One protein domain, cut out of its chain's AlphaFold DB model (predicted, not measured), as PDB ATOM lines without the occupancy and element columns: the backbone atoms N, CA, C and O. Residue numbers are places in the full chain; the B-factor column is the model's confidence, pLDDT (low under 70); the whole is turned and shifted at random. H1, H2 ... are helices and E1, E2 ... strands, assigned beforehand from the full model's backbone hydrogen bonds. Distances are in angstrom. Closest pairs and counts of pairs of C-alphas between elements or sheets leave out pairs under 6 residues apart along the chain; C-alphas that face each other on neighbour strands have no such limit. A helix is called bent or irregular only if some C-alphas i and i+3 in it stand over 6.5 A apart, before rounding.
ATOM      1  N   ASP A 108     -10.544 -27.672 -21.868       60.25
ATOM      2  CA  ASP A 108      -9.678 -28.310 -20.871       60.25
ATOM      3  C   ASP A 108     -10.126 -29.738 -20.529       60.25
ATOM      4  O   ASP A 108      -9.300 -30.637 -20.427       60.25
ATOM      5  N   GLY A 109     -11.437 -30.000 -20.472       67.88
ATOM      6  CA  GLY A 109     -11.947 -31.313 -20.090       67.88
ATOM      7  C   GLY A 109     -11.668 -32.431 -21.107       67.88
ATOM      8  O   GLY A 109     -11.486 -33.576 -20.707       67.88
ATOM      9  N   ILE A 110     -11.599 -32.146 -22.418       70.81
ATOM     10  CA  ILE A 110     -11.201 -33.172 -23.413       70.81
ATOM     11  C   ILE A 110      -9.700 -33.438 -23.328       70.81
ATOM     12  O   ILE A 110      -9.282 -34.587 -23.443       70.81
ATOM     13  N   ASP A 111      -8.893 -32.398 -23.124       77.19
ATOM     14  CA  ASP A 111      -7.444 -32.547 -23.012       77.19
ATOM     15  C   ASP A 111      -7.061 -33.295 -21.725       77.19
ATOM     16  O   ASP A 111      -6.204 -34.179 -21.767       77.19
ATOM     17  N   GLU A 112      -7.755 -33.029 -20.615       72.94
ATOM     18  CA  GLU A 112      -7.660 -33.791 -19.367       72.94
ATOM     19  C   GLU A 112      -8.111 -35.240 -19.552       72.94
ATOM     20  O   GLU A 112      -7.368 -36.159 -19.200       72.94
ATOM     21  N   ALA A 113      -9.273 -35.469 -20.176       74.19
ATOM     22  CA  ALA A 113      -9.736 -36.820 -20.480       74.19
ATOM     23  C   ALA A 113      -8.736 -37.567 -21.361       74.19
ATOM     24  O   ALA A 113      -8.464 -38.732 -21.103       74.19
ATOM     25  N   ARG A 114      -8.130 -36.908 -22.356       81.75
ATOM     26  CA  ARG A 114      -7.082 -37.487 -23.203       81.75
ATOM     27  C   ARG A 114      -5.823 -37.803 -22.401       81.75
ATOM     28  O   ARG A 114      -5.240 -38.866 -22.599       81.75
ATOM     29  N   ALA A 115      -5.389 -36.901 -21.524       80.25
ATOM     30  CA  ALA A 115      -4.230 -37.117 -20.664       80.25
ATOM     31  C   ALA A 115      -4.454 -38.316 -19.732       80.25
ATOM     32  O   ALA A 115      -3.593 -39.189 -19.658       80.25
ATOM     33  N   ALA A 116      -5.631 -38.412 -19.112       74.19
ATOM     34  CA  ALA A 116      -6.034 -39.553 -18.298       74.19
ATOM     35  C   ALA A 116      -6.161 -40.841 -19.130       74.19
ATOM     36  O   ALA A 116      -5.717 -41.907 -18.717       74.19
ATOM     37  N   ALA A 117      -6.685 -40.759 -20.354       77.50
ATOM     38  CA  ALA A 117      -6.735 -41.906 -21.251       77.50
ATOM     39  C   ALA A 117      -5.318 -42.415 -21.577       77.50
ATOM     40  O   ALA A 117      -5.082 -43.618 -21.575       77.50
ATOM     41  N   ARG A 118      -4.346 -41.515 -21.785       80.88
ATOM     42  CA  ARG A 118      -2.938 -41.871 -22.042       80.88
ATOM     43  C   ARG A 118      -2.234 -42.521 -20.850       80.88
ATOM     44  O   ARG A 118      -1.284 -43.259 -21.083       80.88
ATOM     45  N   THR A 119      -2.637 -42.245 -19.609       79.38
ATOM     46  CA  THR A 119      -2.040 -42.904 -18.431       79.38
ATOM     47  C   THR A 119      -2.579 -44.314 -18.220       79.38
ATOM     48  O   THR A 119      -1.877 -45.153 -17.664       79.38
ATOM     49  N   VAL A 120      -3.812 -44.563 -18.662       74.44
ATOM     50  CA  VAL A 120      -4.494 -45.854 -18.534       74.44
ATOM     51  C   VAL A 120      -4.213 -46.781 -19.720       74.44
ATOM     52  O   VAL A 120      -4.184 -47.997 -19.556       74.44
ATOM     53  N   MET A 121      -4.015 -46.226 -20.915       76.69
ATOM     54  CA  MET A 121      -3.795 -47.000 -22.135       76.69
ATOM     55  C   MET A 121      -2.384 -47.566 -22.242       76.69
ATOM     56  O   MET A 121      -1.402 -46.899 -21.915       76.69
ATOM     57  N   ASP A 122      -2.281 -48.752 -22.840       83.19
ATOM     58  CA  ASP A 122      -1.001 -49.259 -23.315       83.19
ATOM     59  C   ASP A 122      -0.465 -48.377 -24.459       83.19
ATOM     60  O   ASP A 122      -1.070 -48.239 -25.530       83.19
ATOM     61  N   ALA A 123       0.702 -47.772 -24.229       82.94
ATOM     62  CA  ALA A 123       1.376 -46.934 -25.214       82.94
ATOM     63  C   ALA A 123       1.732 -47.721 -26.489       82.94
ATOM     64  O   ALA A 123       1.725 -47.145 -27.582       82.94
ATOM     65  N   GLY A 124       2.000 -49.028 -26.359       87.38
ATOM     66  CA  GLY A 124       2.251 -49.929 -27.483       87.38
ATOM     67  C   GLY A 124       1.034 -50.046 -28.398       87.38
ATOM     68  O   GLY A 124       1.122 -49.727 -29.585       87.38
ATOM     69  N   ALA A 125      -0.122 -50.397 -27.837       87.50
ATOM     70  CA  ALA A 125      -1.379 -50.528 -28.569       87.50
ATOM     71  C   ALA A 125      -1.791 -49.238 -29.306       87.50
ATOM     72  O   ALA A 125      -2.210 -49.285 -30.468       87.50
ATOM     73  N   LEU A 126      -1.620 -48.062 -28.686       89.06
ATOM     74  CA  LEU A 126      -1.884 -46.788 -29.366       89.06
ATOM     75  C   LEU A 126      -0.923 -46.560 -30.545       89.06
ATOM     76  O   LEU A 126      -1.343 -46.098 -31.611       89.06
ATOM     77  N   GLN A 127       0.360 -46.890 -30.378       91.50
ATOM     78  CA  GLN A 127       1.360 -46.763 -31.437       91.50
ATOM     79  C   GLN A 127       1.089 -47.723 -32.604       91.50
ATOM     80  O   GLN A 127       1.230 -47.326 -33.765       91.50
ATOM     81  N   GLU A 128       0.657 -48.952 -32.325       93.12
ATOM     82  CA  GLU A 128       0.232 -49.919 -33.341       93.12
ATOM     83  C   GLU A 128      -0.988 -49.422 -34.115       93.12
ATOM     84  O   GLU A 128      -1.012 -49.453 -35.349       93.12
ATOM     85  N   LEU A 129      -1.983 -48.889 -33.409       93.81
ATOM     86  CA  LEU A 129      -3.174 -48.338 -34.035       93.81
ATOM     87  C   LEU A 129      -2.849 -47.125 -34.909       93.81
ATOM     88  O   LEU A 129      -3.294 -47.036 -36.056       93.81
ATOM     89  N   ARG A 130      -2.001 -46.222 -34.415       95.19
ATOM     90  CA  ARG A 130      -1.466 -45.109 -35.202       95.19
ATOM     91  C   ARG A 130      -0.756 -45.613 -36.460       95.19
ATOM     92  O   ARG A 130      -0.982 -45.071 -37.541       95.19
ATOM     93  N   ALA A 131       0.073 -46.652 -36.352       95.44
ATOM     94  CA  ALA A 131       0.762 -47.248 -37.495       95.44
ATOM     95  C   ALA A 131      -0.222 -47.837 -38.520       95.44
ATOM     96  O   ALA A 131      -0.055 -47.608 -39.720       95.44
ATOM     97  N   ALA A 132      -1.284 -48.511 -38.067       96.25
ATOM     98  CA  ALA A 132      -2.346 -49.019 -38.932       96.25
ATOM     99  C   ALA A 132      -3.063 -47.886 -39.685       96.25
ATOM    100  O   ALA A 132      -3.271 -47.982 -40.897       96.25
ATOM    101  N   VAL A 133      -3.371 -46.773 -39.007       96.62
ATOM    102  CA  VAL A 133      -3.993 -45.598 -39.639       96.62
ATOM    103  C   VAL A 133      -3.051 -44.936 -40.646       96.62
ATOM    104  O   VAL A 133      -3.462 -44.642 -41.769       96.62
ATOM    105  N   LEU A 134      -1.767 -44.787 -40.307       97.06
ATOM    106  CA  LEU A 134      -0.728 -44.288 -41.217       97.06
ATOM    107  C   LEU A 134      -0.512 -45.190 -42.443       97.06
ATOM    108  O   LEU A 134      -0.054 -44.701 -43.478       97.06
ATOM    109  N   ALA A 135      -0.795 -46.487 -42.323       96.75
ATOM    110  CA  ALA A 135      -0.752 -47.459 -43.413       96.75
ATOM    111  C   ALA A 135      -2.073 -47.542 -44.202       96.75
ATOM    112  O   ALA A 135      -2.137 -48.234 -45.215       96.75
ATOM    113  N   GLY A 136      -3.132 -46.854 -43.757       96.31
ATOM    114  CA  GLY A 136      -4.467 -46.936 -44.354       96.31
ATOM    115  C   GLY A 136      -5.216 -48.241 -44.054       96.31
ATOM    116  O   GLY A 136      -6.290 -48.455 -44.616       96.31
ATOM    117  N   ALA A 137      -4.689 -49.081 -43.158       96.38
ATOM    118  CA  ALA A 137      -5.205 -50.397 -42.784       96.38
ATOM    119  C   ALA A 137      -6.339 -50.304 -41.745       96.38
ATOM    120  O   ALA A 137      -6.287 -50.904 -40.673       96.38
ATOM    121  N   TYR A 138      -7.356 -49.505 -42.056       96.25
ATOM    122  CA  TYR A 138      -8.538 -49.314 -41.221       96.25
ATOM    123  C   TYR A 138      -9.752 -48.959 -42.081       96.25
ATOM    124  O   TYR A 138      -9.614 -48.516 -43.222       96.25
ATOM    125  N   SER A 139     -10.950 -49.087 -41.521       95.75
ATOM    126  CA  SER A 139     -12.171 -48.501 -42.083       95.75
ATOM    127  C   SER A 139     -12.944 -47.743 -41.012       95.75
ATOM    128  O   SER A 139     -12.735 -47.955 -39.821       95.75
ATOM    129  N   ILE A 140     -13.822 -46.838 -41.441       95.25
ATOM    130  CA  ILE A 140     -14.804 -46.209 -40.562       95.25
ATOM    131  C   ILE A 140     -16.171 -46.573 -41.113       95.25
ATOM    132  O   ILE A 140     -16.471 -46.282 -42.269       95.25
ATOM    133  N   THR A 141     -16.976 -47.251 -40.306       93.06
ATOM    134  CA  THR A 141     -18.322 -47.685 -40.690       93.06
ATOM    135  C   THR A 141     -19.283 -47.452 -39.544       93.06
ATOM    136  O   THR A 141     -18.874 -47.417 -38.385       93.06
ATOM    137  N   LYS A 142     -20.579 -47.373 -39.845       90.12
ATOM    138  CA  LYS A 142     -21.589 -47.499 -38.800       90.12
ATOM    139  C   LYS A 142     -21.703 -48.948 -38.340       90.12
ATOM    140  O   LYS A 142     -21.893 -49.834 -39.169       90.12
ATOM    141  N   GLN A 143     -21.592 -49.180 -37.039       84.12
ATOM    142  CA  GLN A 143     -21.786 -50.489 -36.425       84.12
ATOM    143  C   GLN A 143     -22.858 -50.429 -35.347       84.12
ATOM    144  O   GLN A 143     -23.046 -49.406 -34.692       84.12
ATOM    145  N   ASP A 144     -23.559 -51.547 -35.203       74.88
ATOM    146  CA  ASP A 144     -24.443 -51.824 -34.081       74.88
ATOM    147  C   ASP A 144     -23.637 -52.625 -33.055       74.88
ATOM    148  O   ASP A 144     -23.223 -53.752 -33.332       74.88
ATOM    149  N   GLN A 145     -23.346 -52.014 -31.909       62.91
ATOM    150  CA  GLN A 145     -22.676 -52.671 -30.785       62.91
ATOM    151  C   GLN A 145     -23.662 -52.893 -29.630       62.91
ATOM    152  O   GLN A 145     -23.367 -52.586 -28.478       62.91
ATOM    153  N   GLY A 146     -24.864 -53.391 -29.943       60.03
ATOM    154  CA  GLY A 146     -25.921 -53.612 -28.954       60.03
ATOM    155  C   GLY A 146     -26.631 -52.320 -28.551       60.03
ATOM    156  O   GLY A 146     -27.083 -52.189 -27.415       60.03
ATOM    157  N   GLY A 147     -26.704 -51.357 -29.472       68.38
ATOM    158  CA  GLY A 147     -27.172 -49.998 -29.221       68.38
ATOM    159  C   GLY A 147     -27.422 -49.218 -30.517       68.38
ATOM    160  O   GLY A 147     -27.456 -49.800 -31.602       68.38
ATOM    161  N   PRO A 148     -27.623 -47.890 -30.447       77.00
ATOM    162  CA  PRO A 148     -27.768 -47.062 -31.644       77.00
ATOM    163  C   PRO A 148     -26.558 -47.232 -32.574       77.00
ATOM    164  O   PRO A 148     -25.444 -47.467 -32.117       77.00
ATOM    165  N   ARG A 149     -26.763 -47.147 -33.895       85.50
ATOM    166  CA  ARG A 149     -25.679 -47.357 -34.872       85.50
ATOM    167  C   ARG A 149     -24.711 -46.178 -34.871       85.50
ATOM    168  O   ARG A 149     -25.083 -45.088 -35.315       85.50
ATOM    169  N   ARG A 150     -23.457 -46.409 -34.476       89.00
ATOM    170  CA  ARG A 150     -22.436 -45.356 -34.321       89.00
ATOM    171  C   ARG A 150     -21.242 -45.576 -35.230       89.00
ATOM    172  O   ARG A 150     -21.017 -46.681 -35.716       89.00
ATOM    173  N   LEU A 151     -20.497 -44.501 -35.484       91.62
ATOM    174  CA  LEU A 151     -19.264 -44.585 -36.264       91.62
ATOM    175  C   LEU A 151     -18.226 -45.336 -35.433       91.62
ATOM    176  O   LEU A 151     -17.918 -44.920 -34.322       91.62
ATOM    177  N   ALA A 152     -17.681 -46.409 -35.989       90.62
ATOM    178  CA  ALA A 152     -16.642 -47.208 -35.368       90.62
ATOM    179  C   ALA A 152     -15.390 -47.198 -36.244       90.62
ATOM    180  O   ALA A 152     -15.472 -47.317 -37.470       90.62
ATOM    181  N   LEU A 153     -14.224 -47.068 -35.607       92.19
ATOM    182  CA  LEU A 153     -12.940 -47.279 -36.264       92.19
ATOM    183  C   LEU A 153     -12.618 -48.774 -36.253       92.19
ATOM    184  O   LEU A 153     -12.379 -49.362 -35.198       92.19
ATOM    185  N   ASN A 154     -12.574 -49.393 -37.425       93.12
ATOM    186  CA  ASN A 154     -12.308 -50.819 -37.566       93.12
ATOM    187  C   ASN A 154     -10.866 -51.036 -38.004       93.12
ATOM    188  O   ASN A 154     -10.513 -50.782 -39.156       93.12
ATOM    189  N   ALA A 155     -10.059 -51.522 -37.074       93.12
ATOM    190  CA  ALA A 155      -8.721 -52.041 -37.297       93.12
ATOM    191  C   ALA A 155      -8.453 -53.102 -36.217       93.12
ATOM    192  O   ALA A 155      -8.966 -52.937 -35.108       93.12
ATOM    193  N   PRO A 156      -7.637 -54.140 -36.478       90.38
ATOM    194  CA  PRO A 156      -7.303 -55.140 -35.460       90.38
ATOM    195  C   PRO A 156      -6.761 -54.514 -34.164       90.38
ATOM    196  O   PRO A 156      -7.236 -54.825 -33.076       90.38
ATOM    197  N   ALA A 157      -5.856 -53.537 -34.288       88.19
ATOM    198  CA  ALA A 157      -5.318 -52.794 -33.146       88.19
ATOM    199  C   ALA A 157      -6.392 -51.971 -32.403       88.19
ATOM    200  O   ALA A 157      -6.319 -51.807 -31.192       88.19
ATOM    201  N   ALA A 158      -7.423 -51.485 -33.102       88.88
ATOM    202  CA  ALA A 158      -8.518 -50.741 -32.479       88.88
ATOM    203  C   ALA A 158      -9.452 -51.650 -31.677       88.88
ATOM    204  O   ALA A 158      -9.982 -51.238 -30.653       88.88
ATOM    205  N   GLU A 159      -9.674 -52.875 -32.149       87.62
ATOM    206  CA  GLU A 159     -10.486 -53.862 -31.442       87.62
ATOM    207  C   GLU A 159      -9.798 -54.336 -30.162       87.62
ATOM    208  O   GLU A 159     -10.425 -54.332 -29.103       87.62
ATOM    209  N   ALA A 160      -8.503 -54.657 -30.243       86.25
ATOM    210  CA  ALA A 160      -7.695 -54.995 -29.075       86.25
ATOM    211  C   ALA A 160      -7.716 -53.856 -28.043       86.25
ATOM    212  O   ALA A 160      -8.080 -54.078 -26.887       86.25
ATOM    213  N   LEU A 161      -7.451 -52.625 -28.493       85.69
ATOM    214  CA  LEU A 161      -7.436 -51.450 -27.628       85.69
ATOM    215  C   LEU A 161      -8.808 -51.162 -27.002       85.69
ATOM    216  O   LEU A 161      -8.882 -50.885 -25.810       85.69
ATOM    217  N   ARG A 162      -9.913 -51.278 -27.752       86.19
ATOM    218  CA  ARG A 162     -11.270 -51.128 -27.191       86.19
ATOM    219  C   ARG A 162     -11.573 -52.158 -26.114       86.19
ATOM    220  O   ARG A 162     -12.205 -51.811 -25.122       86.19
ATOM    221  N   LYS A 163     -11.160 -53.410 -26.313       85.19
ATOM    222  CA  LYS A 163     -11.402 -54.483 -25.347       85.19
ATOM    223  C   LYS A 163     -10.604 -54.269 -24.063       85.19
ATOM    224  O   LYS A 163     -11.150 -54.424 -22.983       85.19
ATOM    225  N   GLU A 164      -9.335 -53.898 -24.185       82.25
ATOM    226  CA  GLU A 164      -8.446 -53.706 -23.040       82.25
ATOM    227  C   GLU A 164      -8.719 -52.388 -22.306       82.25
ATOM    228  O   GLU A 164      -8.945 -52.369 -21.102       82.25
ATOM    229  N   THR A 165      -8.756 -51.275 -23.035       79.12
ATOM    230  CA  THR A 165      -8.921 -49.938 -22.446       79.12
ATOM    231  C   THR A 165     -10.370 -49.622 -22.126       79.12
ATOM    232  O   THR A 165     -10.639 -48.870 -21.194       79.12
ATOM    233  N   GLY A 166     -11.324 -50.160 -22.887       78.62
ATOM    234  CA  GLY A 166     -12.733 -49.829 -22.708       78.62
ATOM    235  C   GLY A 166     -13.256 -50.224 -21.335       78.62
ATOM    236  O   GLY A 166     -14.004 -49.455 -20.736       78.62
ATOM    237  N   ASP A 167     -12.840 -51.383 -20.827       81.62
ATOM    238  CA  ASP A 167     -13.230 -51.844 -19.496       81.62
ATOM    239  C   ASP A 167     -12.545 -51.002 -18.413       81.62
ATOM    240  O   ASP A 167     -13.232 -50.431 -17.570       81.62
ATOM    241  N   VAL A 168     -11.228 -50.790 -18.521       83.31
ATOM    242  CA  VAL A 168     -10.469 -50.007 -17.532       83.31
ATOM    243  C   VAL A 168     -10.934 -48.550 -17.468       83.31
ATOM    244  O   VAL A 168     -11.104 -48.008 -16.380       83.31
ATOM    245  N   LEU A 169     -11.188 -47.904 -18.610       79.00
ATOM    246  CA  LEU A 169     -11.676 -46.527 -18.633       79.00
ATOM    247  C   LEU A 169     -13.088 -46.439 -18.041       79.00
ATOM    248  O   LEU A 169     -13.358 -45.539 -17.253       79.00
ATOM    249  N   ARG A 170     -13.984 -47.382 -18.371       82.69
ATOM    250  CA  ARG A 170     -15.332 -47.426 -17.779       82.69
ATOM    251  C   ARG A 170     -15.288 -47.646 -16.268       82.69
ATOM    252  O   ARG A 170     -16.090 -47.043 -15.559       82.69
ATOM    253  N   ASP A 171     -14.364 -48.468 -15.783       83.38
ATOM    254  CA  ASP A 171     -14.163 -48.700 -14.353       83.38
ATOM    255  C   ASP A 171     -13.613 -47.451 -13.660       83.38
ATOM    256  O   ASP A 171     -14.211 -46.991 -12.690       83.38
ATOM    257  N   ALA A 172     -12.585 -46.815 -14.227       81.75
ATOM    258  CA  ALA A 172     -12.018 -45.576 -13.698       81.75
ATOM    259  C   ALA A 172     -13.034 -44.419 -13.647       81.75
ATOM    260  O   ALA A 172     -13.002 -43.610 -12.721       81.75
ATOM    261  N   ILE A 173     -13.957 -44.349 -14.613       81.12
ATOM    262  CA  ILE A 173     -15.066 -43.382 -14.611       81.12
ATOM    263  C   ILE A 173     -16.084 -43.723 -13.521       81.12
ATOM    264  O   ILE A 173     -16.556 -42.836 -12.816       81.12
ATOM    265  N   ARG A 174     -16.432 -45.008 -13.359       82.62
ATOM    266  CA  ARG A 174     -17.378 -45.452 -12.322       82.62
ATOM    267  C   ARG A 174     -16.839 -45.214 -10.912       82.62
ATOM    268  O   ARG A 174     -17.618 -44.924 -10.011       82.62
ATOM    269  N   GLU A 175     -15.531 -45.347 -10.736       84.75
ATOM    270  CA  GLU A 175     -14.814 -45.094  -9.483       84.75
ATOM    271  C   GLU A 175     -14.487 -43.607  -9.261       84.75
ATOM    272  O   GLU A 175     -13.794 -43.284  -8.299       84.75
ATOM    273  N   ASP A 176     -14.956 -42.707 -10.136       79.62
ATOM    274  CA  ASP A 176     -14.698 -41.256 -10.092       79.62
ATOM    275  C   ASP A 176     -13.195 -40.899 -10.063       79.62
ATOM    276  O   ASP A 176     -12.774 -39.841  -9.602       79.62
ATOM    277  N   THR A 177     -12.354 -41.808 -10.570       79.88
ATOM    278  CA  THR A 177     -10.902 -41.610 -10.699       79.88
ATOM    279  C   THR A 177     -10.570 -40.799 -11.951       79.88
ATOM    280  O   THR A 177      -9.558 -40.099 -11.995       79.88
ATOM    281  N   ILE A 178     -11.430 -40.876 -12.972       75.62
ATOM    282  CA  ILE A 178     -11.355 -40.065 -14.188       75.62
ATOM    283  C   ILE A 178     -12.699 -39.374 -14.396       75.62
ATOM    284  O   ILE A 178     -13.703 -40.021 -14.691       75.62
ATOM    285  N   ALA A 179     -12.699 -38.045 -14.316       76.00
ATOM    286  CA  ALA A 179     -13.840 -37.240 -14.719       76.00
ATOM    287  C   ALA A 179     -13.853 -37.098 -16.247       76.00
ATOM    288  O   ALA A 179     -12.912 -36.566 -16.839       76.00
ATOM    289  N   LEU A 180     -14.922 -37.560 -16.902       76.31
ATOM    290  CA  LEU A 180     -15.126 -37.257 -18.316       76.31
ATOM    291  C   LEU A 180     -15.801 -35.898 -18.489       76.31
ATOM    292  O   LEU A 180     -16.773 -35.592 -17.790       76.31
ATOM    293  N   PRO A 181     -15.364 -35.099 -19.475       80.88
ATOM    294  CA  PRO A 181     -16.073 -33.900 -19.841       80.88
ATOM    295  C   PRO A 181     -17.469 -34.263 -20.322       80.88
ATOM    296  O   PRO A 181     -17.695 -35.212 -21.072       80.88
ATOM    297  N   ALA A 182     -18.384 -33.380 -19.971       82.50
ATOM    298  CA  ALA A 182     -19.754 -33.317 -20.433       82.50
ATOM    299  C   ALA A 182     -19.979 -33.636 -21.923       82.50
ATOM    300  O   ALA A 182     -21.004 -34.199 -22.300       82.50
ATOM    301  N   SER A 183     -19.037 -33.254 -22.785       87.25
ATOM    302  CA  SER A 183     -19.121 -33.459 -24.230       87.25
ATOM    303  C   SER A 183     -18.928 -34.907 -24.677       87.25
ATOM    304  O   SER A 183     -19.361 -35.246 -25.779       87.25
ATOM    305  N   LEU A 184     -18.309 -35.740 -23.836       88.94
ATOM    306  CA  LEU A 184     -18.135 -37.179 -24.030       88.94
ATOM    307  C   LEU A 184     -19.223 -37.999 -23.337       88.94
ATOM    308  O   LEU A 184     -19.171 -39.221 -23.387       88.94
ATOM    309  N   ASN A 185     -20.210 -37.364 -22.710       89.31
ATOM    310  CA  ASN A 185     -21.376 -38.087 -22.226       89.31
ATOM    311  C   ASN A 185     -22.400 -38.196 -23.350       89.31
ATOM    312  O   ASN A 185     -22.685 -37.218 -24.051       89.31
ATOM    313  N   THR A 186     -22.948 -39.394 -23.530       90.44
ATOM    314  CA  THR A 186     -24.049 -39.596 -24.457       90.44
ATOM    315  C   THR A 186     -25.314 -38.918 -23.937       90.44
ATOM    316  O   THR A 186     -25.406 -38.532 -22.770       90.44
ATOM    317  N   ALA A 187     -26.325 -38.798 -24.792       87.94
ATOM    318  CA  ALA A 187     -27.650 -38.298 -24.431       87.94
ATOM    319  C   ALA A 187     -28.320 -39.092 -23.291       87.94
ATOM    320  O   ALA A 187     -29.192 -38.574 -22.597       87.94
ATOM    321  N   GLU A 188     -27.912 -40.346 -23.093       86.56
ATOM    322  CA  GLU A 188     -28.350 -41.230 -22.010       86.56
ATOM    323  C   GLU A 188     -27.479 -41.111 -20.749       86.56
ATOM    324  O   GLU A 188     -27.769 -41.754 -19.742       86.56
ATOM    325  N   GLY A 189     -26.414 -40.306 -20.792       85.12
ATOM    326  CA  GLY A 189     -25.464 -40.113 -19.696       85.12
ATOM    327  C   GLY A 189     -24.341 -41.151 -19.631       85.12
ATOM    328  O   GLY A 189     -23.599 -41.163 -18.652       85.12
ATOM    329  N   ALA A 190     -24.192 -42.015 -20.640       85.06
ATOM    330  CA  ALA A 190     -23.099 -42.983 -20.693       85.06
ATOM    331  C   ALA A 190     -21.802 -42.342 -21.211       85.06
ATOM    332  O   ALA A 190     -21.833 -41.412 -22.009       85.06
ATOM    333  N   ALA A 191     -20.653 -42.869 -20.799       86.00
ATOM    334  CA  ALA A 191     -19.353 -42.444 -21.306       86.00
ATOM    335  C   ALA A 191     -19.124 -42.884 -22.764       86.00
ATOM    336  O   ALA A 191     -19.226 -44.068 -23.092       86.00
ATOM    337  N   ASP A 192     -18.735 -41.950 -23.627       87.81
ATOM    338  CA  ASP A 192     -18.466 -42.181 -25.044       87.81
ATOM    339  C   ASP A 192     -16.991 -42.532 -25.306       87.81
ATOM    340  O   ASP A 192     -16.196 -41.738 -25.818       87.81
ATOM    341  N   VAL A 193     -16.610 -43.750 -24.915       85.06
ATOM    342  CA  VAL A 193     -15.220 -44.238 -24.982       85.06
ATOM    343  C   VAL A 193     -14.692 -44.334 -26.416       85.06
ATOM    344  O   VAL A 193     -13.520 -44.046 -26.664       85.06
ATOM    345  N   ASP A 194     -15.546 -44.687 -27.378       87.19
ATOM    346  CA  ASP A 194     -15.157 -44.720 -28.792       87.19
ATOM    347  C   ASP A 194     -14.706 -43.338 -29.271       87.19
ATOM    348  O   ASP A 194     -13.747 -43.215 -30.034       87.19
ATOM    349  N   MET A 195     -15.359 -42.287 -28.777       89.75
ATOM    350  CA  MET A 195     -15.039 -40.912 -29.126       89.75
ATOM    351  C   MET A 195     -13.722 -40.441 -28.499       89.75
ATOM    352  O   MET A 195     -12.954 -39.746 -29.168       89.75
ATOM    353  N   VAL A 196     -13.413 -40.882 -27.272       87.19
ATOM    354  CA  VAL A 196     -12.084 -40.697 -26.652       87.19
ATOM    355  C   VAL A 196     -11.001 -41.325 -27.523       87.19
ATOM    356  O   VAL A 196      -9.983 -40.694 -27.803       87.19
ATOM    357  N   LEU A 197     -11.228 -42.554 -27.993       88.25
ATOM    358  CA  LEU A 197     -10.267 -43.251 -28.838       88.25
ATOM    359  C   LEU A 197     -10.070 -42.539 -30.186       88.25
ATOM    360  O   LEU A 197      -8.938 -42.361 -30.637       88.25
ATOM    361  N   PHE A 198     -11.159 -42.100 -30.820       91.38
ATOM    362  CA  PHE A 198     -11.103 -41.309 -32.049       91.38
ATOM    363  C   PHE A 198     -10.268 -40.036 -31.875       91.38
ATOM    364  O   PHE A 198      -9.382 -39.775 -32.693       91.38
ATOM    365  N   ASP A 199     -10.538 -39.268 -30.817       91.12
ATOM    366  CA  ASP A 199      -9.804 -38.044 -30.490       91.12
ATOM    367  C   ASP A 199      -8.319 -38.333 -30.265       91.12
ATOM    368  O   ASP A 199      -7.462 -37.713 -30.891       91.12
ATOM    369  N   LEU A 200      -8.003 -39.348 -29.459       91.06
ATOM    370  CA  LEU A 200      -6.628 -39.698 -29.135       91.06
ATOM    371  C   LEU A 200      -5.811 -40.103 -30.367       91.06
ATOM    372  O   LEU A 200      -4.653 -39.697 -30.490       91.06
ATOM    373  N   ILE A 201      -6.397 -40.874 -31.285       93.44
ATOM    374  CA  ILE A 201      -5.739 -41.254 -32.541       93.44
ATOM    375  C   ILE A 201      -5.511 -40.020 -33.411       93.44
ATOM    376  O   ILE A 201      -4.404 -39.838 -33.915       93.44
ATOM    377  N   GLN A 202      -6.525 -39.163 -33.583       93.00
ATOM    378  CA  GLN A 202      -6.378 -37.932 -34.362       93.00
ATOM    379  C   GLN A 202      -5.279 -37.037 -33.780       93.00
ATOM    380  O   GLN A 202      -4.403 -36.603 -34.527       93.00
ATOM    381  N   SER A 203      -5.260 -36.832 -32.460       91.50
ATOM    382  CA  SER A 203      -4.194 -36.089 -31.786       91.50
ATOM    383  C   SER A 203      -2.834 -36.748 -31.999       91.50
ATOM    384  O   SER A 203      -1.911 -36.093 -32.458       91.50
ATOM    385  N   SER A 204      -2.709 -38.062 -31.800       93.12
ATOM    386  CA  SER A 204      -1.443 -38.789 -31.989       93.12
ATOM    387  C   SER A 204      -0.903 -38.736 -33.430       93.12
ATOM    388  O   SER A 204       0.309 -38.796 -33.665       93.12
ATOM    389  N   LEU A 205      -1.781 -38.619 -34.429       94.62
ATOM    390  CA  LEU A 205      -1.384 -38.395 -35.820       94.62
ATOM    391  C   LEU A 205      -0.873 -36.970 -36.059       94.62
ATOM    392  O   LEU A 205      -0.052 -36.779 -36.949       94.62
ATOM    393  N   MET A 206      -1.352 -35.991 -35.294       91.56
ATOM    394  CA  MET A 206      -0.985 -34.579 -35.427       91.56
ATOM    395  C   MET A 206       0.200 -34.178 -34.531       91.56
ATOM    396  O   MET A 206       0.920 -33.245 -34.879       91.56
ATOM    397  N   ASP A 207       0.436 -34.897 -33.428       90.94
ATOM    398  CA  ASP A 207       1.426 -34.573 -32.388       90.94
ATOM    399  C   ASP A 207       2.870 -34.465 -32.912       90.94
ATOM    400  O   ASP A 207       3.657 -33.681 -32.388       90.94
ATOM    401  N   ASP A 208       3.240 -35.227 -33.948       86.25
ATOM    402  CA  ASP A 208       4.601 -35.189 -34.507       86.25
ATOM    403  C   ASP A 208       4.803 -34.116 -35.591       86.25
ATOM    404  O   ASP A 208       5.905 -33.976 -36.126       86.25
ATOM    405  N   GLY A 209       3.747 -33.375 -35.949       91.19
ATOM    406  CA  GLY A 209       3.775 -32.345 -36.989       91.19
ATOM    407  C   GLY A 209       4.103 -32.869 -38.393       91.19
ATOM    408  O   GLY A 209       4.376 -32.081 -39.303       91.19
ATOM    409  N   SER A 210       4.107 -34.189 -38.604       95.69
ATOM    410  CA  SER A 210       4.510 -34.777 -39.875       95.69
ATOM    411  C   SER A 210       3.430 -34.610 -40.943       95.69
ATOM    412  O   SER A 210       2.236 -34.797 -40.713       95.69
ATOM    413  N   ILE A 211       3.850 -34.357 -42.185       96.44
ATOM    414  CA  ILE A 211       2.927 -34.303 -43.332       96.44
ATOM    415  C   ILE A 211       2.170 -35.629 -43.499       96.44
ATOM    416  O   ILE A 211       1.007 -35.629 -43.905       96.44
ATOM    417  N   LYS A 212       2.818 -36.764 -43.200       96.44
ATOM    418  CA  LYS A 212       2.187 -38.087 -43.274       96.44
ATOM    419  C   LYS A 212       1.065 -38.212 -42.239       96.44
ATOM    420  O   LYS A 212      -0.029 -38.630 -42.611       96.44
ATOM    421  N   GLY A 213       1.324 -37.819 -40.992       96.56
ATOM    422  CA  GLY A 213       0.343 -37.806 -39.910       96.56
ATOM    423  C   GLY A 213      -0.841 -36.892 -40.208       96.56
ATOM    424  O   GLY A 213      -1.981 -37.352 -40.227       96.56
ATOM    425  N   THR A 214      -0.575 -35.647 -40.607       95.88
ATOM    426  CA  THR A 214      -1.613 -34.682 -41.003       95.88
ATOM    427  C   THR A 214      -2.477 -35.199 -42.154       95.88
ATOM    428  O   THR A 214      -3.704 -35.134 -42.095       95.88
ATOM    429  N   LYS A 215      -1.872 -35.784 -43.198       96.75
ATOM    430  CA  LYS A 215      -2.627 -36.397 -44.306       96.75
ATOM    431  C   LYS A 215      -3.482 -37.575 -43.842       96.75
ATOM    432  O   LYS A 215      -4.607 -37.712 -44.315       96.75
ATOM    433  N   ALA A 216      -2.970 -38.407 -42.938       97.06
ATOM    434  CA  ALA A 216      -3.716 -39.535 -42.390       97.06
ATOM    435  C   ALA A 216      -4.908 -39.072 -41.535       97.06
ATOM    436  O   ALA A 216      -5.997 -39.620 -41.689       97.06
ATOM    437  N   ALA A 217      -4.743 -38.029 -40.714       95.62
ATOM    438  CA  ALA A 217      -5.835 -37.424 -39.951       95.62
ATOM    439  C   ALA A 217      -6.915 -36.830 -40.876       95.62
ATOM    440  O   ALA A 217      -8.101 -37.099 -40.702       95.62
ATOM    441  N   HIS A 218      -6.524 -36.101 -41.927       95.50
ATOM    442  CA  HIS A 218      -7.480 -35.607 -42.923       95.50
ATOM    443  C   HIS A 218      -8.207 -36.736 -43.657       95.50
ATOM    444  O   HIS A 218      -9.413 -36.647 -43.882       95.50
ATOM    445  N   GLU A 219      -7.501 -37.805 -44.025       97.38
ATOM    446  CA  GLU A 219      -8.113 -38.977 -44.648       97.38
ATOM    447  C   GLU A 219      -9.111 -39.663 -43.708       97.38
ATOM    448  O   GLU A 219     -10.202 -40.042 -44.136       97.38
ATOM    449  N   MET A 220      -8.783 -39.751 -42.421       96.00
ATOM    450  CA  MET A 220      -9.687 -40.255 -41.393       96.00
ATOM    451  C   MET A 220     -10.966 -39.414 -41.333       96.00
ATOM    452  O   MET A 220     -12.057 -39.977 -41.383       96.00
ATOM    453  N   ASN A 221     -10.859 -38.083 -41.363       95.56
ATOM    454  CA  ASN A 221     -12.020 -37.188 -41.412       95.56
ATOM    455  C   ASN A 221     -12.849 -37.379 -42.687       95.56
ATOM    456  O   ASN A 221     -14.075 -37.409 -42.629       95.56
ATOM    457  N   ARG A 222     -12.204 -37.557 -43.848       96.25
ATOM    458  CA  ARG A 222     -12.930 -37.853 -45.096       96.25
ATOM    459  C   ARG A 222     -13.757 -39.127 -44.973       96.25
ATOM    460  O   ARG A 222     -14.908 -39.145 -45.399       96.25
ATOM    461  N   ARG A 223     -13.200 -40.173 -44.357       96.50
ATOM    462  CA  ARG A 223     -13.903 -41.441 -44.114       96.50
ATOM    463  C   ARG A 223     -15.025 -41.298 -43.087       96.50
ATOM    464  O   ARG A 223     -16.077 -41.891 -43.289       96.50
ATOM    465  N   VAL A 224     -14.839 -40.482 -42.046       96.06
ATOM    466  CA  VAL A 224     -15.913 -40.096 -41.113       96.06
ATOM    467  C   VAL A 224     -17.082 -39.480 -41.876       96.06
ATOM    468  O   VAL A 224     -18.204 -39.953 -41.737       96.06
ATOM    469  N   PHE A 225     -16.831 -38.471 -42.715       95.06
ATOM    470  CA  PHE A 225     -17.894 -37.815 -43.479       95.06
ATOM    471  C   PHE A 225     -18.561 -38.756 -44.481       95.06
ATOM    472  O   PHE A 225     -19.778 -38.723 -44.622       95.06
ATOM    473  N   ALA A 226     -17.790 -39.627 -45.137       95.44
ATOM    474  CA  ALA A 226     -18.333 -40.622 -46.058       95.44
ATOM    475  C   ALA A 226     -19.214 -41.672 -45.354       95.44
ATOM    476  O   ALA A 226     -20.164 -42.172 -45.950       95.44
ATOM    477  N   ALA A 227     -18.899 -42.013 -44.102       94.50
ATOM    478  CA  ALA A 227     -19.653 -42.975 -43.300       94.50
ATOM    479  C   ALA A 227     -20.800 -42.338 -42.492       94.50
ATOM    480  O   ALA A 227     -21.687 -43.051 -42.019       94.50
ATOM    481  N   SER A 228     -20.775 -41.018 -42.299       92.56
ATOM    482  CA  SER A 228     -21.807 -40.277 -41.580       92.56
ATOM    483  C   SER A 228     -23.058 -40.138 -42.443       92.56
ATOM    484  O   SER A 228     -23.013 -39.681 -43.582       92.56
ATOM    485  N   ASP A 229     -24.206 -40.501 -41.885       89.75
ATOM    486  CA  ASP A 229     -25.521 -40.296 -42.495       89.75
ATOM    487  C   ASP A 229     -26.297 -39.158 -41.810       89.75
ATOM    488  O   ASP A 229     -27.474 -38.965 -42.126       89.75
ATOM    489  N   ALA A 230     -25.655 -38.426 -40.888       91.25
ATOM    490  CA  ALA A 230     -26.293 -37.440 -40.029       91.25
ATOM    491  C   ALA A 230     -27.074 -36.422 -40.863       91.25
ATOM    492  O   ALA A 230     -26.539 -35.796 -41.783       91.25
ATOM    493  N   LYS A 231     -28.369 -36.285 -40.566       93.00
ATOM    494  CA  LYS A 231     -29.277 -35.415 -41.316       93.00
ATOM    495  C   LYS A 231     -29.618 -34.185 -40.506       93.00
ATOM    496  O   LYS A 231     -30.086 -34.282 -39.376       93.00
ATOM    497  N   THR A 232     -29.431 -33.034 -41.129       96.00
ATOM    498  CA  THR A 232     -29.909 -31.753 -40.623       96.00
ATOM    499  C   THR A 232     -31.090 -31.284 -41.460       96.00
ATOM    500  O   THR A 232     -31.317 -31.752 -42.578       96.00
ATOM    501  N   HIS A 233     -31.860 -30.359 -40.909       95.88
ATOM    502  CA  HIS A 233     -32.887 -29.620 -41.628       95.88
ATOM    503  C   HIS A 233     -32.702 -28.129 -41.361       95.88
ATOM    504  O   HIS A 233     -32.063 -27.744 -40.385       95.88
ATOM    505  N   ILE A 234     -33.241 -27.288 -42.240       96.69
ATOM    506  CA  ILE A 234     -33.218 -25.841 -42.030       96.69
ATOM    507  C   ILE A 234     -34.482 -25.439 -41.278       96.69
ATOM    508  O   ILE A 234     -35.589 -25.672 -41.762       96.69
ATOM    509  N   ALA A 235     -34.316 -24.821 -40.113       93.88
ATOM    510  CA  ALA A 235     -35.398 -24.232 -39.334       93.88
ATOM    511  C   ALA A 235     -35.004 -22.804 -38.950       93.88
ATOM    512  O   ALA A 235     -33.913 -22.577 -38.441       93.88
ATOM    513  N   ASN A 236     -35.872 -21.829 -39.238       92.44
ATOM    514  CA  ASN A 236     -35.619 -20.401 -38.990       92.44
ATOM    515  C   ASN A 236     -34.290 -19.876 -39.575       92.44
ATOM    516  O   ASN A 236     -33.677 -18.970 -39.021       92.44
ATOM    517  N   GLY A 237     -33.848 -20.438 -40.705       92.69
ATOM    518  CA  GLY A 237     -32.574 -20.081 -41.340       92.69
ATOM    519  C   GLY A 237     -31.337 -20.716 -40.696       92.69
ATOM    520  O   GLY A 237     -30.228 -20.462 -41.154       92.69
ATOM    521  N   GLU A 238     -31.508 -21.562 -39.682       95.94
ATOM    522  CA  GLU A 238     -30.426 -22.264 -38.996       95.94
ATOM    523  C   GLU A 238     -30.409 -23.748 -39.373       95.94
ATOM    524  O   GLU A 238     -31.450 -24.370 -39.603       95.94
ATOM    525  N   ARG A 239     -29.209 -24.335 -39.425       97.44
ATOM    526  CA  ARG A 239     -29.022 -25.775 -39.609       97.44
ATOM    527  C   ARG A 239     -29.287 -26.483 -38.286       97.44
ATOM    528  O   ARG A 239     -28.517 -26.333 -37.342       97.44
ATOM    529  N   VAL A 240     -30.355 -27.270 -38.225       97.62
ATOM    530  CA  VAL A 240     -30.817 -27.947 -37.011       97.62
ATOM    531  C   VAL A 240     -30.679 -29.459 -37.142       97.62
ATOM    532  O   VAL A 240     -31.046 -30.061 -38.153       97.62
ATOM    533  N   TYR A 241     -30.157 -30.079 -36.091       97.44
ATOM    534  CA  TYR A 241     -30.068 -31.523 -35.912       97.44
ATOM    535  C   TYR A 241     -30.960 -31.965 -34.750       97.44
ATOM    536  O   TYR A 241     -31.081 -31.251 -33.757       97.44
ATOM    537  N   ILE A 242     -31.577 -33.142 -34.868       96.44
ATOM    538  CA  ILE A 242     -32.357 -33.753 -33.786       96.44
ATOM    539  C   ILE A 242     -31.486 -34.828 -33.146       96.44
ATOM    540  O   ILE A 242     -31.148 -35.805 -33.812       96.44
ATOM    541  N   VAL A 243     -31.148 -34.645 -31.870       95.19
ATOM    542  CA  VAL A 243     -30.295 -35.567 -31.111       95.19
ATOM    543  C   VAL A 243     -30.903 -36.964 -31.109       95.19
ATOM    544  O   VAL A 243     -32.063 -37.154 -30.735       95.19
ATOM    545  N   GLN A 244     -30.117 -37.944 -31.528       93.25
ATOM    546  CA  GLN A 244     -30.478 -39.352 -31.544       93.25
ATOM    547  C   GLN A 244     -29.930 -40.063 -30.307       93.25
ATOM    548  O   GLN A 244     -29.128 -39.518 -29.545       93.25
ATOM    549  N   GLY A 245     -30.410 -41.285 -30.082       91.19
ATOM    550  CA  GLY A 245     -29.870 -42.108 -29.011       91.19
ATOM    551  C   GLY A 245     -28.386 -42.397 -29.244       91.19
ATOM    552  O   GLY A 245     -27.979 -42.651 -30.379       91.19
ATOM    553  N   GLY A 246     -27.583 -42.367 -28.184       89.44
ATOM    554  CA  GLY A 246     -26.141 -42.603 -28.213       89.44
ATOM    555  C   GLY A 246     -25.316 -41.468 -28.813       89.44
ATOM    556  O   GLY A 246     -24.097 -41.593 -28.885       89.44
ATOM    557  N   ASP A 247     -25.926 -40.364 -29.242       93.81
ATOM    558  CA  ASP A 247     -25.154 -39.179 -29.603       93.81
ATOM    559  C   ASP A 247     -24.438 -38.632 -28.367       93.81
ATOM    560  O   ASP A 247     -24.924 -38.786 -27.255       93.81
ATOM    561  N   SER A 248     -23.302 -37.974 -28.567       93.50
ATOM    562  CA  SER A 248     -22.614 -37.112 -27.602       93.50
ATOM    563  C   SER A 248     -22.226 -35.823 -28.329       93.50
ATOM    564  O   SER A 248     -22.172 -35.797 -29.564       93.50
ATOM    565  N   LEU A 249     -21.933 -34.732 -27.622       94.31
ATOM    566  CA  LEU A 249     -21.539 -33.486 -28.299       94.31
ATOM    567  C   LEU A 249     -20.229 -33.647 -29.088       94.31
ATOM    568  O   LEU A 249     -20.099 -33.079 -30.174       94.31
ATOM    569  N   ALA A 250     -19.278 -34.430 -28.572       93.69
ATOM    570  CA  ALA A 250     -18.040 -34.764 -29.271       93.69
ATOM    571  C   ALA A 250     -18.303 -35.634 -30.513       93.69
ATOM    572  O   ALA A 250     -17.713 -35.396 -31.567       93.69
ATOM    573  N   TYR A 251     -19.243 -36.577 -30.432       95.44
ATOM    574  CA  TYR A 251     -19.660 -37.389 -31.573       95.44
ATOM    575  C   TYR A 251     -20.327 -36.559 -32.675       95.44
ATOM    576  O   TYR A 251     -19.993 -36.703 -33.852       95.44
ATOM    577  N   LEU A 252     -21.213 -35.629 -32.315       95.88
ATOM    578  CA  LEU A 252     -21.808 -34.708 -33.286       95.88
ATOM    579  C   LEU A 252     -20.744 -33.800 -33.917       95.88
ATOM    580  O   LEU A 252     -20.760 -33.565 -35.123       95.88
ATOM    581  N   ALA A 253     -19.769 -33.335 -33.134       95.81
ATOM    582  CA  ALA A 253     -18.655 -32.556 -33.663       95.81
ATOM    583  C   ALA A 253     -17.793 -33.355 -34.651       95.81
ATOM    584  O   ALA A 253     -17.404 -32.827 -35.695       95.81
ATOM    585  N   LEU A 254     -17.554 -34.639 -34.374       95.62
ATOM    586  CA  LEU A 254     -16.910 -35.547 -35.318       95.62
ATOM    587  C   LEU A 254     -17.709 -35.635 -36.624       95.62
ATOM    588  O   LEU A 254     -17.140 -35.465 -37.699       95.62
ATOM    589  N   GLN A 255     -19.021 -35.855 -36.545       95.88
ATOM    590  CA  GLN A 255     -19.873 -36.011 -37.724       95.88
ATOM    591  C   GLN A 255     -19.968 -34.749 -38.591       95.88
ATOM    592  O   GLN A 255     -19.985 -34.866 -39.815       95.88
ATOM    593  N   PHE A 256     -20.049 -33.562 -37.982       96.50
ATOM    594  CA  PHE A 256     -20.283 -32.307 -38.708       96.50
ATOM    595  C   PHE A 256     -19.015 -31.517 -39.020       96.50
ATOM    596  O   PHE A 256     -18.999 -30.754 -39.983       96.50
ATOM    597  N   TYR A 257     -17.951 -31.702 -38.239       95.19
ATOM    598  CA  TYR A 257     -16.712 -30.935 -38.373       95.19
ATOM    599  C   TYR A 257     -15.459 -31.793 -38.539       95.19
ATOM    600  O   TYR A 257     -14.369 -31.256 -38.745       95.19
ATOM    601  N   GLY A 258     -15.589 -33.118 -38.457       93.06
ATOM    602  CA  GLY A 258     -14.484 -34.063 -38.599       93.06
ATOM    603  C   GLY A 258     -13.613 -34.184 -37.350       93.06
ATOM    604  O   GLY A 258     -12.695 -35.000 -37.345       93.06
ATOM    605  N   HIS A 259     -13.895 -33.411 -36.296       91.50
ATOM    606  CA  HIS A 259     -13.072 -33.378 -35.093       91.50
ATOM    607  C   HIS A 259     -13.909 -33.344 -33.798       91.50
ATOM    608  O   HIS A 259     -14.726 -32.435 -33.633       91.50
ATOM    609  N   PRO A 260     -13.656 -34.268 -32.847       91.44
ATOM    610  CA  PRO A 260     -14.297 -34.314 -31.526       91.44
ATOM    611  C   PRO A 260     -14.238 -32.982 -30.779       91.44
ATOM    612  O   PRO A 260     -15.233 -32.499 -30.240       91.44
ATOM    613  N   ASN A 261     -13.057 -32.362 -30.768       88.50
ATOM    614  CA  ASN A 261     -12.765 -31.149 -30.006       88.50
ATOM    615  C   ASN A 261     -13.518 -29.898 -30.512       88.50
ATOM    616  O   ASN A 261     -13.555 -28.872 -29.828       88.50
ATOM    617  N   GLN A 262     -14.188 -29.974 -31.668       92.38
ATOM    618  CA  GLN A 262     -15.017 -28.889 -32.200       92.38
ATOM    619  C   GLN A 262     -16.414 -28.802 -31.571       92.38
ATOM    620  O   GLN A 262     -17.200 -27.923 -31.929       92.38
ATOM    621  N   TYR A 263     -16.720 -29.646 -30.583       91.69
ATOM    622  CA  TYR A 263     -17.995 -29.632 -29.862       91.69
ATOM    623  C   TYR A 263     -18.338 -28.262 -29.255       91.69
ATOM    624  O   TYR A 263     -19.511 -27.910 -29.143       91.69
ATOM    625  N   HIS A 264     -17.329 -27.448 -28.926       90.00
ATOM    626  CA  HIS A 264     -17.504 -26.097 -28.395       90.00
ATOM    627  C   HIS A 264     -18.308 -25.171 -29.331       90.00
ATOM    628  O   HIS A 264     -18.958 -24.227 -28.880       90.00
ATOM    629  N   ARG A 265     -18.297 -25.435 -30.645       93.62
ATOM    630  CA  ARG A 265     -19.109 -24.702 -31.628       93.62
ATOM    631  C   ARG A 265     -20.594 -24.976 -31.401       93.62
ATOM    632  O   ARG A 265     -21.389 -24.041 -31.314       93.62
ATOM    633  N   ILE A 266     -20.935 -26.252 -31.210       93.94
ATOM    634  CA  ILE A 266     -22.293 -26.710 -30.898       93.94
ATOM    635  C   ILE A 266     -22.718 -26.152 -29.539       93.94
ATOM    636  O   ILE A 266     -23.807 -25.595 -29.415       93.94
ATOM    637  N   THR A 267     -21.859 -26.220 -28.520       91.19
ATOM    638  CA  THR A 267     -22.227 -25.723 -27.186       91.19
ATOM    639  C   THR A 267     -22.456 -24.219 -27.175       91.19
ATOM    640  O   THR A 267     -23.421 -23.756 -26.570       91.19
ATOM    641  N   LYS A 268     -21.620 -23.448 -27.883       91.56
ATOM    642  CA  LYS A 268     -21.761 -21.994 -28.008       91.56
ATOM    643  C   LYS A 268     -23.061 -21.595 -28.708       91.56
ATOM    644  O   LYS A 268     -23.714 -20.661 -28.249       91.56
ATOM    645  N   ALA A 269     -23.455 -22.302 -29.764       93.75
ATOM    646  CA  ALA A 269     -24.717 -22.046 -30.460       93.75
ATOM    647  C   ALA A 269     -25.950 -22.397 -29.603       93.75
ATOM    648  O   ALA A 269     -26.985 -21.748 -29.709       93.75
ATOM    649  N   ASN A 270     -25.826 -23.374 -28.696       93.00
ATOM    650  CA  ASN A 270     -26.947 -23.926 -27.927       93.00
ATOM    651  C   ASN A 270     -26.878 -23.617 -26.420       93.00
ATOM    652  O   ASN A 270     -27.492 -24.317 -25.617       93.00
ATOM    653  N   GLN A 271     -26.153 -22.571 -26.001       88.00
ATOM    654  CA  GLN A 271     -25.894 -22.304 -24.576       88.00
ATOM    655  C   GLN A 271     -27.163 -22.199 -23.733       88.00
ATOM    656  O   GLN A 271     -27.199 -22.726 -22.629       88.00
ATOM    657  N   LYS A 272     -28.202 -21.524 -24.239       85.81
ATOM    658  CA  LYS A 272     -29.467 -21.353 -23.504       85.81
ATOM    659  C   LYS A 272     -30.116 -22.695 -23.171       85.81
ATOM    660  O   LYS A 272     -30.674 -22.850 -22.095       85.81
ATOM    661  N   LEU A 273     -30.002 -23.644 -24.092       84.94
ATOM    662  CA  LEU A 273     -30.594 -24.965 -23.990       84.94
ATOM    663  C   LEU A 273     -29.736 -25.898 -23.122       84.94
ATOM    664  O   LEU A 273     -30.254 -26.581 -22.251       84.94
ATOM    665  N   LEU A 274     -28.413 -25.870 -23.299       83.31
ATOM    666  CA  LEU A 274     -27.485 -26.747 -22.574       83.31
ATOM    667  C   LEU A 274     -27.182 -26.281 -21.138       83.31
ATOM    668  O   LEU A 274     -26.729 -27.079 -20.326       83.31
ATOM    669  N   ARG A 275     -27.429 -25.005 -20.802       72.94
ATOM    670  CA  ARG A 275     -27.260 -24.463 -19.439       72.94
ATOM    671  C   ARG A 275     -28.483 -24.644 -18.544       72.94
ATOM    672  O   ARG A 275     -28.355 -24.457 -17.340       72.94
ATOM    673  N   ALA A 276     -29.647 -24.980 -19.096       61.69
ATOM    674  CA  ALA A 276     -30.919 -24.990 -18.372       61.69
ATOM    675  C   ALA A 276     -31.062 -26.125 -17.332       61.69
ATOM    676  O   ALA A 276     -32.158 -26.370 -16.845       61.69
ATOM    677  N   GLY A 277     -29.982 -26.839 -16.989       53.41
ATOM    678  CA  GLY A 277     -30.008 -27.976 -16.063       53.41
ATOM    679  C   GLY A 277     -30.588 -29.259 -16.666       53.41
ATOM    680  O   GLY A 277     -30.312 -30.343 -16.162       53.41
ATOM    681  N   ASP A 278     -31.304 -29.162 -17.790       58.19
ATOM    682  CA  ASP A 278     -31.822 -30.329 -18.499       58.19
ATOM    683  C   ASP A 278     -30.713 -31.169 -19.148       58.19
ATOM    684  O   ASP A 278     -30.928 -32.348 -19.400       58.19
ATOM    685  N   GLY A 279     -29.505 -30.638 -19.345       69.56
ATOM    686  CA  GLY A 279     -28.407 -31.391 -19.950       69.56
ATOM    687  C   GLY A 279     -28.659 -31.729 -21.425       69.56
ATOM    688  O   GLY A 279     -29.561 -31.196 -22.067       69.56
ATOM    689  N   PHE A 280     -27.810 -32.578 -21.991       87.00
ATOM    690  CA  PHE A 280     -27.894 -33.023 -23.382       87.00
ATOM    691  C   PHE A 280     -28.748 -34.300 -23.460       87.00
ATOM    692  O   PHE A 280     -28.441 -35.265 -22.766       87.00
ATOM    693  N   ARG A 281     -29.828 -34.305 -24.260       89.50
ATOM    694  CA  ARG A 281     -30.818 -35.403 -24.310       89.50
ATOM    695  C   ARG A 281     -31.274 -35.757 -25.723       89.50
ATOM    696  O   ARG A 281     -31.281 -34.922 -26.623       89.50
ATOM    697  N   THR A 282     -31.762 -36.982 -25.889       92.81
ATOM    698  CA  THR A 282     -32.381 -37.465 -27.129       92.81
ATOM    699  C   THR A 282     -33.650 -36.676 -27.465       92.81
ATOM    700  O   THR A 282     -34.419 -36.301 -26.582       92.81
ATOM    701  N   GLY A 283     -33.886 -36.428 -28.755       92.88
ATOM    702  CA  GLY A 283     -35.025 -35.665 -29.277       92.88
ATOM    703  C   GLY A 283     -34.843 -34.145 -29.227       92.88
ATOM    704  O   GLY A 283     -35.636 -33.409 -29.813       92.88
ATOM    705  N   GLN A 284     -33.789 -33.667 -28.572       92.75
ATOM    706  CA  GLN A 284     -33.457 -32.254 -28.484       92.75
ATOM    707  C   GLN A 284     -33.037 -31.701 -29.850       92.75
ATOM    708  O   GLN A 284     -32.293 -32.340 -30.592       92.75
ATOM    709  N   GLN A 285     -33.498 -30.496 -30.182       94.88
ATOM    710  CA  GLN A 285     -33.064 -29.790 -31.385       94.88
ATOM    711  C   GLN A 285     -31.815 -28.968 -31.074       94.88
ATOM    712  O   GLN A 285     -31.825 -28.144 -30.160       94.88
ATOM    713  N   LEU A 286     -30.748 -29.192 -31.835       95.75
ATOM    714  CA  LEU A 286     -29.492 -28.462 -31.719       95.75
ATOM    715  C   LEU A 286     -29.184 -27.712 -33.002       95.75
ATOM    716  O   LEU A 286     -29.195 -28.282 -34.092       95.75
ATOM    717  N   ILE A 287     -28.828 -26.444 -32.847       97.00
ATOM    718  CA  ILE A 287     -28.233 -25.647 -33.911       97.00
ATOM    719  C   ILE A 287     -26.816 -26.173 -34.151       97.00
ATOM    720  O   ILE A 287     -25.993 -26.213 -33.233       97.00
ATOM    721  N   ILE A 288     -26.526 -26.565 -35.386       97.38
ATOM    722  CA  ILE A 288     -25.203 -26.995 -35.826       97.38
ATOM    723  C   ILE A 288     -24.617 -25.870 -36.686       97.38
ATOM    724  O   ILE A 288     -24.930 -25.820 -37.877       97.38
TER     725      ILE A 288
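What this domain is: This is residues 108 to 288 of the 290 residues of the protein "LysM domain-containing protein" of Sulfitobacter geojensis (UniProt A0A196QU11). Five helices cluster at one end, with H1, H2, H3 and H5 round H4, mostly crossing one another, and the hairpin of E1 and E2 packs beside H4 and H5. At the other end is a small sheet in the order E3, E4, E5; H6 and H7 lie between it and the cluster, and the short H8 is near H7. The printed part has 181 residues, with eight named helices and five named strands in the order H1, H2, E1, E2, H3, H4, H5, E3, E4, H6, H7, H8, E5. It is mostly helix, with both sheets antiparallel, and compact: the radius of gyration of the C-alphas is 16.0 A, and the C-alphas span 47 by 37 by 32 A.

How they stand to each other: H1, residues 108 to 120, touches the hub H4, residues 193 to 206, about perpendicular at 88 degrees, through residues 113 to 117 of H1 and 196 to 200 of H4; the closest C-alphas, of Arg 114 and Leu 200, are 6.3 A apart. H2, residues 123 to 134, touches residues 157 to 161 of H3, residues 156 to 174, at a steep tilt of 46 degrees, opposite ways; the closest C-alphas are Leu 129 and Ala 157, 5.0 A. E1, residues 139 to 143, and E2, residues 150 to 154, form an antiparallel hairpin, with N 139 and O 154 within hydrogen-bond range at 2.9 A. H4 and H5, residues 211 to 227, form a helical hairpin at a shallow tilt of 34 degrees, only just short of steep; the closest C-alphas are Leu 205 and Gly 213, 4.5 A. E3, residues 232 to 235, and E4, residues 238 to 242, form an antiparallel hairpin, with N 233 and O 240 at 2.9 A. H6, residues 249 to 257, touches residues 221 to 225 of H5, closest C-alphas Phe 225 and Gln 255, 6.3 A. H7, residues 260 to 269, touches H6 about perpendicular at 84 degrees, closest C-alphas Ala 250 and Pro 260, 4.4 A; it only grazes the sheet with residues 265 to 269. H8, residues 271 to 274, is close to H7 but not clearly touching, closest C-alphas Thr 267 and Leu 274, 7.1 A. E5, residues 285 to 287, is antiparallel to E4, with N 286 and O 241 at 2.8 A. Every O i to N i+4 pair is within range in H1, H2, H4, H5 and H6, against 13 of 15 in H3 and 3 of 6 in H7; H8 is too short for one.

Where its parts are: H1 begins at C-alpha 108 (-9.678, -28.310, -20.871). H3, 27.0 A long, has a kink of 32 degrees near residue 164. H4 is 20.1 A long and H5 24.2 A. H7 is irregular: C-alphas 261 and 264 are 7.1 A apart. E5 ends at C-alpha 287 (-28.233, -25.647, -33.911).

The domain as a whole: The two C-alphas farthest apart, of Gly 124 and Asn 236, are 49.4 A apart. The printed part has no cut; the link from H3 to H4 is long, residues 175 to 192. Mean pLDDT of the printed part is 88.2, with residues 108 to 109, 145 to 147 and 276 to 279 under 70.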